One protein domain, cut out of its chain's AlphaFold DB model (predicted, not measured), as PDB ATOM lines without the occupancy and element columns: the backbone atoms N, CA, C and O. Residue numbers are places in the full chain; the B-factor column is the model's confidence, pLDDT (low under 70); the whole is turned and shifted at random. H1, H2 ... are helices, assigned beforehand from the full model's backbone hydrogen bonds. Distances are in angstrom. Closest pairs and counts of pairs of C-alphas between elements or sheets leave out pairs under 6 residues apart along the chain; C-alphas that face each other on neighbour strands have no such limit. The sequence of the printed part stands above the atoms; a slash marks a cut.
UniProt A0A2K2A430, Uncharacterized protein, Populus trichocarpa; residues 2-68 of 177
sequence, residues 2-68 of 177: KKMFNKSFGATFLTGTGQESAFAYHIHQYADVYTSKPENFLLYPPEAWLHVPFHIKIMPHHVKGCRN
ATOM      1  N   LYS A   2     -21.707 -11.559 -61.663       66.81
ATOM      2  CA  LYS A   2     -20.679 -11.040 -60.730       66.81
ATOM      3  C   LYS A   2     -20.056  -9.679 -61.118       66.81
ATOM      4  O   LYS A   2     -19.665  -8.928 -60.241       66.81
ATOM      5  N   LYS A   3     -20.015  -9.339 -62.416       75.56
ATOM      6  CA  LYS A   3     -19.518  -8.048 -62.937       75.56
ATOM      7  C   LYS A   3     -20.441  -6.843 -62.661       75.56
ATOM      8  O   LYS A   3     -20.000  -5.720 -62.857       75.56
ATOM      9  N   MET A   4     -21.693  -7.068 -62.249       75.25
ATOM     10  CA  MET A   4     -22.676  -6.012 -61.947       75.25
ATOM     11  C   MET A   4     -22.613  -5.535 -60.491       75.25
ATOM     12  O   MET A   4     -23.247  -4.548 -60.140       75.25
ATOM     13  N   PHE A   5     -21.863  -6.241 -59.644       78.00
ATOM     14  CA  PHE A   5     -21.731  -5.948 -58.222       78.00
ATOM     15  C   PHE A   5     -20.372  -5.321 -57.911       78.00
ATOM     16  O   PHE A   5     -19.468  -5.305 -58.751       78.00
ATOM     17  N   ASN A   6     -20.226  -4.808 -56.687       79.12
ATOM     18  CA  ASN A   6     -18.978  -4.222 -56.218       79.12
ATOM     19  C   ASN A   6     -17.813  -5.215 -56.416       79.12
ATOM     20  O   ASN A   6     -17.913  -6.379 -56.032       79.12
ATOM     21  N   LYS A   7     -16.705  -4.758 -57.014       78.25
ATOM     22  CA  LYS A   7     -15.555  -5.621 -57.337       78.25
ATOM     23  C   LYS A   7     -14.866  -6.193 -56.093       78.25
ATOM     24  O   LYS A   7     -14.352  -7.305 -56.166       78.25
ATOM     25  N   SER A   8     -14.865  -5.449 -54.990       77.56
ATOM     26  CA  SER A   8     -14.181  -5.810 -53.746       77.56
ATOM     27  C   SER A   8     -15.062  -6.648 -52.820       77.56
ATOM     28  O   SER A   8     -14.588  -7.626 -52.254       77.56
ATOM     29  N   PHE A   9     -16.345  -6.292 -52.688       75.12
ATOM     30  CA  PHE A   9     -17.247  -6.902 -51.696       75.12
ATOM     31  C   PHE A   9     -18.350  -7.783 -52.294       75.12
ATOM     32  O   PHE A   9     -18.956  -8.580 -51.585       75.12
ATOM     33  N   GLY A  10     -18.605  -7.691 -53.600       82.00
ATOM     34  CA  GLY A  10     -19.671  -8.446 -54.251       82.00
ATOM     35  C   GLY A  10     -21.070  -7.933 -53.903       82.00
ATOM     36  O   GLY A  10     -21.296  -6.726 -53.806       82.00
ATOM     37  N   ALA A  11     -22.027  -8.858 -53.811       81.44
ATOM     38  CA  ALA A  11     -23.419  -8.559 -53.495       81.44
ATOM     39  C   ALA A  11     -23.629  -8.559 -51.975       81.44
ATOM     40  O   ALA A  11     -23.217  -9.485 -51.289       81.44
ATOM     41  N   THR A  12     -24.321  -7.553 -51.444       81.44
ATOM     42  CA  THR A  12     -24.511  -7.412 -49.991       81.44
ATOM     43  C   THR A  12     -25.323  -8.560 -49.384       81.44
ATOM     44  O   THR A  12     -25.013  -9.028 -48.291       81.44
ATOM     45  N   PHE A  13     -26.339  -9.052 -50.096       82.44
ATOM     46  CA  PHE A  13     -27.241 -10.099 -49.602       82.44
ATOM     47  C   PHE A  13     -26.772 -11.526 -49.914       82.44
ATOM     48  O   PHE A  13     -27.299 -12.479 -49.347       82.44
ATOM     49  N   LEU A  14     -25.782 -11.691 -50.798       81.38
ATOM     50  CA  LEU A  14     -25.344 -12.999 -51.279       81.38
ATOM     51  C   LEU A  14     -23.829 -13.133 -51.204       81.38
ATOM     52  O   LEU A  14     -23.071 -12.288 -51.672       81.38
ATOM     53  N   THR A  15     -23.384 -14.261 -50.680       81.56
ATOM     54  CA  THR A  15     -21.982 -14.671 -50.711       81.56
ATOM     55  C   THR A  15     -21.547 -15.054 -52.131       81.56
ATOM     56  O   THR A  15     -22.362 -15.290 -53.026       81.56
ATOM     57  N   GLY A  16     -20.235 -15.172 -52.356       77.81
ATOM     58  CA  GLY A  16     -19.686 -15.584 -53.654       77.81
ATOM     59  C   GLY A  16     -20.138 -16.973 -54.140       77.81
ATOM     60  O   GLY A  16     -20.000 -17.251 -55.330       77.81
ATOM     61  N   THR A  17     -20.684 -17.812 -53.252       80.44
ATOM     62  CA  THR A  17     -21.262 -19.136 -53.551       80.44
ATOM     63  C   THR A  17     -22.770 -19.090 -53.822       80.44
ATOM     64  O   THR A  17     -23.368 -20.124 -54.107       80.44
ATOM     65  N   GLY A  18     -23.394 -17.908 -53.741       77.50
ATOM     66  CA  GLY A  18     -24.834 -17.725 -53.920       77.50
ATOM     67  C   GLY A  18     -25.676 -18.046 -52.681       77.50
ATOM     68  O   GLY A  18     -26.895 -18.036 -52.782       77.50
ATOM     69  N   GLN A  19     -25.052 -18.316 -51.529       84.62
ATOM     70  CA  GLN A  19     -25.746 -18.456 -50.240       84.62
ATOM     71  C   GLN A  19     -26.028 -17.085 -49.621       84.62
ATOM     72  O   GLN A  19     -25.289 -16.136 -49.896       84.62
ATOM     73  N   GLU A  20     -27.038 -16.987 -48.754       83.81
ATOM     74  CA  GLU A  20     -27.333 -15.763 -48.001       83.81
ATOM     75  C   GLU A  20     -26.115 -15.307 -47.189       83.81
ATOM     76  O   GLU A  20     -25.403 -16.108 -46.575       83.81
ATOM     77  N   SER A  21     -25.838 -14.007 -47.221       85.25
ATOM     78  CA  SER A  21     -24.774 -13.428 -46.407       85.25
ATOM     79  C   SER A  21     -25.187 -13.355 -44.936       85.25
ATOM     80  O   SER A  21     -26.371 -13.328 -44.602       85.25
ATOM     81  N   ALA A  22     -24.205 -13.235 -44.038       81.88
ATOM     82  CA  ALA A  22     -24.489 -12.970 -42.629       81.88
ATOM     83  C   ALA A  22     -25.333 -11.695 -42.459       81.88
ATOM     84  O   ALA A  22     -26.229 -11.661 -41.627       81.88
ATOM     85  N   PHE A  23     -25.110 -10.669 -43.285       80.88
ATOM     86  CA  PHE A  23     -25.922  -9.454 -43.279       80.88
ATOM     87  C   PHE A  23     -27.392  -9.727 -43.638       80.88
ATOM     88  O   PHE A  23     -28.283  -9.264 -42.931       80.88
ATOM     89  N   ALA A  24     -27.651 -10.525 -44.681       81.00
ATOM     90  CA  ALA A  24     -29.010 -10.925 -45.054       81.00
ATOM     91  C   ALA A  24     -29.706 -11.699 -43.925       81.00
ATOM     92  O   ALA A  24     -30.854 -11.409 -43.601       81.00
ATOM     93  N   TYR A  25     -28.981 -12.616 -43.275       85.31
ATOM     94  CA  TYR A  25     -29.492 -13.371 -42.130       85.31
ATOM     95  C   TYR A  25     -29.950 -12.454 -40.985       85.31
ATOM     96  O   TYR A  25     -31.039 -12.639 -40.451       85.31
ATOM     97  N   HIS A  26     -29.162 -11.427 -40.648       80.75
ATOM     98  CA  HIS A  26     -29.524 -10.485 -39.585       80.75
ATOM     99  C   HIS A  26     -30.757  -9.653 -39.952       80.75
ATOM    100  O   HIS A  26     -31.641  -9.483 -39.119       80.75
ATOM    101  N   ILE A  27     -30.865  -9.174 -41.195       77.25
ATOM    102  CA  ILE A  27     -32.069  -8.451 -41.631       77.25
ATOM    103  C   ILE A  27     -33.299  -9.354 -41.529       77.25
ATOM    104  O   ILE A  27     -34.305  -8.937 -40.969       77.25
ATOM    105  N   HIS A  28     -33.208 -10.599 -41.998       80.75
ATOM    106  CA  HIS A  28     -34.319 -11.550 -41.929       80.75
ATOM    107  C   HIS A  28     -34.711 -11.938 -40.495       80.75
ATOM    108  O   HIS A  28     -35.852 -12.336 -40.278       80.75
ATOM    109  N   GLN A  29     -33.783 -11.875 -39.536       84.56
ATOM    110  CA  GLN A  29     -34.058 -12.204 -38.136       84.56
ATOM    111  C   GLN A  29     -34.643 -11.023 -37.353       84.56
ATOM    112  O   GLN A  29     -35.459 -11.243 -36.462       84.56
ATOM    113  N   TYR A  30     -34.207  -9.796 -37.646       76.56
ATOM    114  CA  TYR A  30     -34.485  -8.635 -36.793       76.56
ATOM    115  C   TYR A  30     -35.404  -7.582 -37.416       76.56
ATOM    116  O   TYR A  30     -35.900  -6.729 -36.686       76.56
ATOM    117  N   ALA A  31     -35.618  -7.597 -38.733       77.00
ATOM    118  CA  ALA A  31     -36.471  -6.625 -39.407       77.00
ATOM    119  C   ALA A  31     -37.685  -7.311 -40.040       77.00
ATOM    120  O   ALA A  31     -37.542  -8.088 -40.983       77.00
ATOM    121  N   ASP A  32     -38.882  -6.949 -39.577       79.94
ATOM    122  CA  ASP A  32     -40.137  -7.399 -40.192       79.94
ATOM    123  C   ASP A  32     -40.290  -6.848 -41.618       79.94
ATOM    124  O   ASP A  32     -40.788  -7.520 -42.521       79.94
ATOM    125  N   VAL A  33     -39.833  -5.608 -41.832       80.12
ATOM    126  CA  VAL A  33     -39.837  -4.935 -43.132       80.12
ATOM    127  C   VAL A  33     -38.558  -4.124 -43.284       80.12
ATOM    128  O   VAL A  33     -38.158  -3.397 -42.376       80.12
ATOM    129  N   TYR A  34     -37.930  -4.208 -44.454       84.19
ATOM    130  CA  TYR A  34     -36.778  -3.387 -44.806       84.19
ATOM    131  C   TYR A  34     -36.994  -2.721 -46.165       84.19
ATOM    132  O   TYR A  34     -37.603  -3.279 -47.075       84.19
ATOM    133  N   THR A  35     -36.491  -1.499 -46.303       85.25
ATOM    134  CA  THR A  35     -36.605  -0.693 -47.521       85.25
ATOM    135  C   THR A  35     -35.351   0.152 -47.697       85.25
ATOM    136  O   THR A  35     -34.600   0.365 -46.747       85.25
ATOM    137  N   SER A  36     -35.097   0.634 -48.914       81.25
ATOM    138  CA  SER A  36     -33.924   1.469 -49.197       81.25
ATOM    139  C   SER A  36     -33.993   2.846 -48.535       81.25
ATOM    140  O   SER A  36     -32.955   3.442 -48.258       81.25
ATOM    141  N   LYS A  37     -35.209   3.356 -48.323       77.94
ATOM    142  CA  LYS A  37     -35.495   4.712 -47.867       77.94
ATOM    143  C   LYS A  37     -36.774   4.734 -47.028       77.94
ATOM    144  O   LYS A  37     -37.755   4.121 -47.456       77.94
ATOM    145  N   PRO A  38     -36.809   5.432 -45.881       76.88
ATOM    146  CA  PRO A  38     -38.000   5.475 -45.033       76.88
ATOM    147  C   PRO A  38     -39.192   6.143 -45.730       76.88
ATOM    148  O   PRO A  38     -40.333   5.770 -45.469       76.88
ATOM    149  N   GLU A  39     -38.953   7.052 -46.681       84.25
ATOM    150  CA  GLU A  39     -40.017   7.706 -47.454       84.25
ATOM    151  C   GLU A  39     -40.845   6.704 -48.272       84.25
ATOM    152  O   GLU A  39     -42.003   6.971 -48.583       84.25
ATOM    153  N   ASN A  40     -40.298   5.521 -48.570       76.00
ATOM    154  CA  ASN A  40     -41.034   4.472 -49.270       76.00
ATOM    155  C   ASN A  40     -42.216   3.941 -48.445       76.00
ATOM    156  O   ASN A  40     -43.169   3.436 -49.030       76.00
ATOM    157  N   PHE A  41     -42.190   4.067 -47.112       75.81
ATOM    158  CA  PHE A  41     -43.339   3.717 -46.274       75.81
ATOM    159  C   PHE A  41     -44.495   4.707 -46.434       75.81
ATOM    160  O   PHE A  41     -45.646   4.311 -46.304       75.81
ATOM    161  N   LEU A  42     -44.205   5.964 -46.788       82.12
ATOM    162  CA  LEU A  42     -45.218   7.002 -47.002       82.12
ATOM    163  C   LEU A  42     -46.014   6.794 -48.298       82.12
ATOM    164  O   LEU A  42     -47.045   7.429 -48.494       82.12
ATOM    165  N   LEU A  43     -45.538   5.914 -49.188       83.88
ATOM    166  CA  LEU A  43     -46.261   5.522 -50.400       83.88
ATOM    167  C   LEU A  43     -47.446   4.598 -50.098       83.88
ATOM    168  O   LEU A  43     -48.306   4.409 -50.959       83.88
ATOM    169  N   TYR A  44     -47.483   4.015 -48.901       81.81
ATOM    170  CA  TYR A  44     -48.549   3.132 -48.460       81.81
ATOM    171  C   TYR A  44     -49.473   3.874 -47.491       81.81
ATOM    172  O   TYR A  44     -48.995   4.675 -46.683       81.81
ATOM    173  N   PRO A  45     -50.794   3.622 -47.545       82.62
ATOM    174  CA  PRO A  45     -51.689   4.138 -46.524       82.62
ATOM    175  C   PRO A  45     -51.272   3.588 -45.147       82.62
ATOM    176  O   PRO A  45     -50.811   2.444 -45.074       82.62
ATOM    177  N   PRO A  46     -51.436   4.355 -44.055       81.25
ATOM    178  CA  PRO A  46     -51.103   3.899 -42.700       81.25
ATOM    179  C   PRO A  46     -51.807   2.596 -42.296       81.25
ATOM    180  O   PRO A  46     -51.314   1.857 -41.448       81.25
ATOM    181  N   GLU A  47     -52.946   2.300 -42.919       83.38
ATOM    182  CA  GLU A  47     -53.745   1.098 -42.703       83.38
ATOM    183  C   GLU A  47     -53.346  -0.069 -43.623       83.38
ATOM    184  O   GLU A  47     -54.050  -1.076 -43.663       83.38
ATOM    185  N   ALA A  48     -52.261   0.042 -44.397       78.56
ATOM    186  CA  ALA A  48     -51.811  -1.020 -45.292       78.56
ATOM    187  C   ALA A  48     -51.313  -2.250 -44.521       78.56
ATOM    188  O   ALA A  48     -50.472  -2.160 -43.629       78.56
ATOM    189  N   TRP A  49     -51.782  -3.430 -44.933       82.69
ATOM    190  CA  TRP A  49     -51.309  -4.710 -44.413       82.69
ATOM    191  C   TRP A  49     -50.206  -5.246 -45.324       82.69
ATOM    192  O   TRP A  49     -50.430  -5.522 -46.505       82.69
ATOM    193  N   LEU A  50     -48.998  -5.387 -44.781       77.56
ATOM    194  CA  LEU A  50     -47.855  -5.938 -45.502       77.56
ATOM    195  C   LEU A  50     -47.838  -7.459 -45.333       77.56
ATOM    196  O   LEU A  50     -47.537  -7.978 -44.262       77.56
ATOM    197  N   HIS A  51     -48.180  -8.176 -46.401       77.50
ATOM    198  CA  HIS A  51     -48.197  -9.637 -46.411       77.50
ATOM    199  C   HIS A  51     -46.903 -10.194 -47.002       77.50
ATOM    200  O   HIS A  51     -46.531  -9.858 -48.127       77.50
ATOM    201  N   VAL A  52     -46.242 -11.092 -46.266       69.19
ATOM    202  CA  VAL A  52     -45.088 -11.836 -46.780       69.19
ATOM    203  C   VAL A  52     -45.582 -12.892 -47.773       69.19
ATOM    204  O   VAL A  52     -46.456 -13.691 -47.431       69.19
ATOM    205  N   PRO A  53     -45.035 -12.945 -48.998       62.75
ATOM    206  CA  PRO A  53     -45.413 -13.979 -49.947       62.75
ATOM    207  C   PRO A  53     -45.082 -15.386 -49.419       62.75
ATOM    208  O   PRO A  53     -43.932 -15.699 -49.106       62.75
ATOM    209  N   PHE A  54     -46.100 -16.256 -49.366       56.19
ATOM    210  CA  PHE A  54     -46.037 -17.624 -48.816       56.19
ATOM    211  C   PHE A  54     -44.944 -18.524 -49.430       56.19
ATOM    212  O   PHE A  54     -44.571 -19.542 -48.856       56.19
ATOM    213  N   HIS A  55     -44.422 -18.156 -50.601       55.47
ATOM    214  CA  HIS A  55     -43.504 -18.952 -51.415       55.47
ATOM    215  C   HIS A  55     -42.022 -18.547 -51.294       55.47
ATOM    216  O   HIS A  55     -41.197 -19.085 -52.026       55.47
ATOM    217  N   ILE A  56     -41.647 -17.620 -50.402       56.22
ATOM    218  CA  ILE A  56     -40.260 -17.107 -50.343       56.22
ATOM    219  C   ILE A  56     -39.334 -17.990 -49.500       56.22
ATOM    220  O   ILE A  56     -38.143 -18.081 -49.783       56.22
ATOM    221  N   LYS A  57     -39.869 -18.707 -48.506       60.47
ATOM    222  CA  LYS A  57     -39.078 -19.595 -47.644       60.47
ATOM    223  C   LYS A  57     -39.572 -21.033 -47.752       60.47
ATOM    224  O   LYS A  57     -40.100 -21.621 -46.811       60.47
ATOM    225  N   ILE A  58     -39.415 -21.597 -48.947       58.25
ATOM    226  CA  ILE A  58     -39.697 -23.010 -49.194       58.25
ATOM    227  C   ILE A  58     -38.643 -23.815 -48.430       58.25
ATOM    228  O   ILE A  58     -37.470 -23.841 -48.801       58.25
ATOM    229  N   MET A  59     -39.051 -24.451 -47.331       53.22
ATOM    230  CA  MET A  59     -38.180 -25.395 -46.642       53.22
ATOM    231  C   MET A  59     -37.800 -26.520 -47.610       53.22
ATOM    232  O   MET A  59     -38.630 -26.912 -48.428       53.22
ATOM    233  N   PRO A  60     -36.591 -27.101 -47.534       57.75
ATOM    234  CA  PRO A  60     -36.159 -28.119 -48.497       57.75
ATOM    235  C   PRO A  60     -37.134 -29.301 -48.647       57.75
ATOM    236  O   PRO A  60     -37.221 -29.910 -49.710       57.75
ATOM    237  N   HIS A  61     -37.907 -29.603 -47.600       61.88
ATOM    238  CA  HIS A  61     -38.949 -30.630 -47.609       61.88
ATOM    239  C   HIS A  61     -40.291 -30.166 -48.213       61.88
ATOM    240  O   HIS A  61     -41.045 -31.002 -48.704       61.88
ATOM    241  N   HIS A  62     -40.573 -28.859 -48.258       55.94
ATOM    242  CA  HIS A  62     -41.746 -28.290 -48.938       55.94
ATOM    243  C   HIS A  62     -41.675 -28.447 -50.469       55.94
ATOM    244  O   HIS A  62     -42.700 -28.398 -51.139       55.94
ATOM    245  N   VAL A  63     -40.493 -28.704 -51.042       52.78
ATOM    246  CA  VAL A  63     -40.302 -28.857 -52.499       52.78
ATOM    247  C   VAL A  63     -40.912 -30.164 -53.054       52.78
ATOM    248  O   VAL A  63     -40.990 -30.339 -54.267       52.78
ATOM    249  N   LYS A  64     -41.383 -31.101 -52.212       45.88
ATOM    250  CA  LYS A  64     -41.823 -32.439 -52.665       45.88
ATOM    251  C   LYS A  64     -43.338 -32.700 -52.706       45.88
ATOM    252  O   LYS A  64     -43.715 -33.835 -52.986       45.88
ATOM    253  N   GLY A  65     -44.195 -31.703 -52.469       40.62
ATOM    254  CA  GLY A  65     -45.598 -31.958 -52.097       40.62
ATOM    255  C   GLY A  65     -46.730 -31.469 -53.004       40.62
ATOM    256  O   GLY A  65     -47.865 -31.817 -52.719       40.62
ATOM    257  N   CYS A  66     -46.494 -30.710 -54.078       33.66
ATOM    258  CA  CYS A  66     -47.587 -30.259 -54.953       33.66
ATOM    259  C   CYS A  66     -47.320 -30.655 -56.405       33.66
ATOM    260  O   CYS A  66     -46.845 -29.859 -57.214       33.66
ATOM    261  N   ARG A  67     -47.638 -31.909 -56.743       33.16
ATOM    262  CA  ARG A  67     -48.086 -32.210 -58.105       33.16
ATOM    263  C   ARG A  67     -49.572 -31.886 -58.147       33.16
ATOM    264  O   ARG A  67     -50.324 -32.470 -57.385       33.16
ATOM    265  N   ASN A  68     -49.933 -30.944 -59.008       37.69
ATOM    266  CA  ASN A  68     -51.247 -30.711 -59.608       37.69
ATOM    267  C   ASN A  68     -52.403 -31.582 -59.073       37.69
ATOM    268  O   ASN A  68     -52.681 -32.637 -59.637       37.69
TER     269      ASN A  68
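Overview. This is residues 2 to 68 of the 177 residues of an uncharacterized protein of Populus trichocarpa (UniProt A0A2K2A430). With little regular structure, the printed part is an open, winding V: looped residues 2 to 21, H1 and H2 make one arm, and the chain turns near Ala 48 into a second arm without named elements that ends at Asn 68. The printed part has 67 residues, with two named helices, H1 then H2, no named strand, and 15 residues in named elements; the class is all helix. It is only just loose, close to extended, with a radius of gyration of the C-alphas of 16.2 A and spans of 42 by 40 by 22 A.

Arrangement. Residues 3 to 9 stand free. H1, residues 22 to 30, and H2, residues 38 to 43, are apart, joined by a short link of 7 residues. Residues 42 to 49, of which 42 and 43 belong to H2, and residues 53 to 68 stand free. In H1 every O i to N i+4 pair is within hydrogen-bond range; in H2 0 of 2 are, but 3 of 3 O i to N i+3 pairs are.

Along the chain. H1 runs 12.4 A from C-alpha 22 at (-24.489, -12.970, -42.629). H2 runs 9.9 A to C-alpha 43 at (-46.261, 5.522, -50.400).

Size, cuts and confidence. The farthest C-alphas, of Ser 8 and Asn 68, are 45.0 A apart. The printed part has no cut. The model's pLDDT is under 70 at residue 2 and residues 52 to 68.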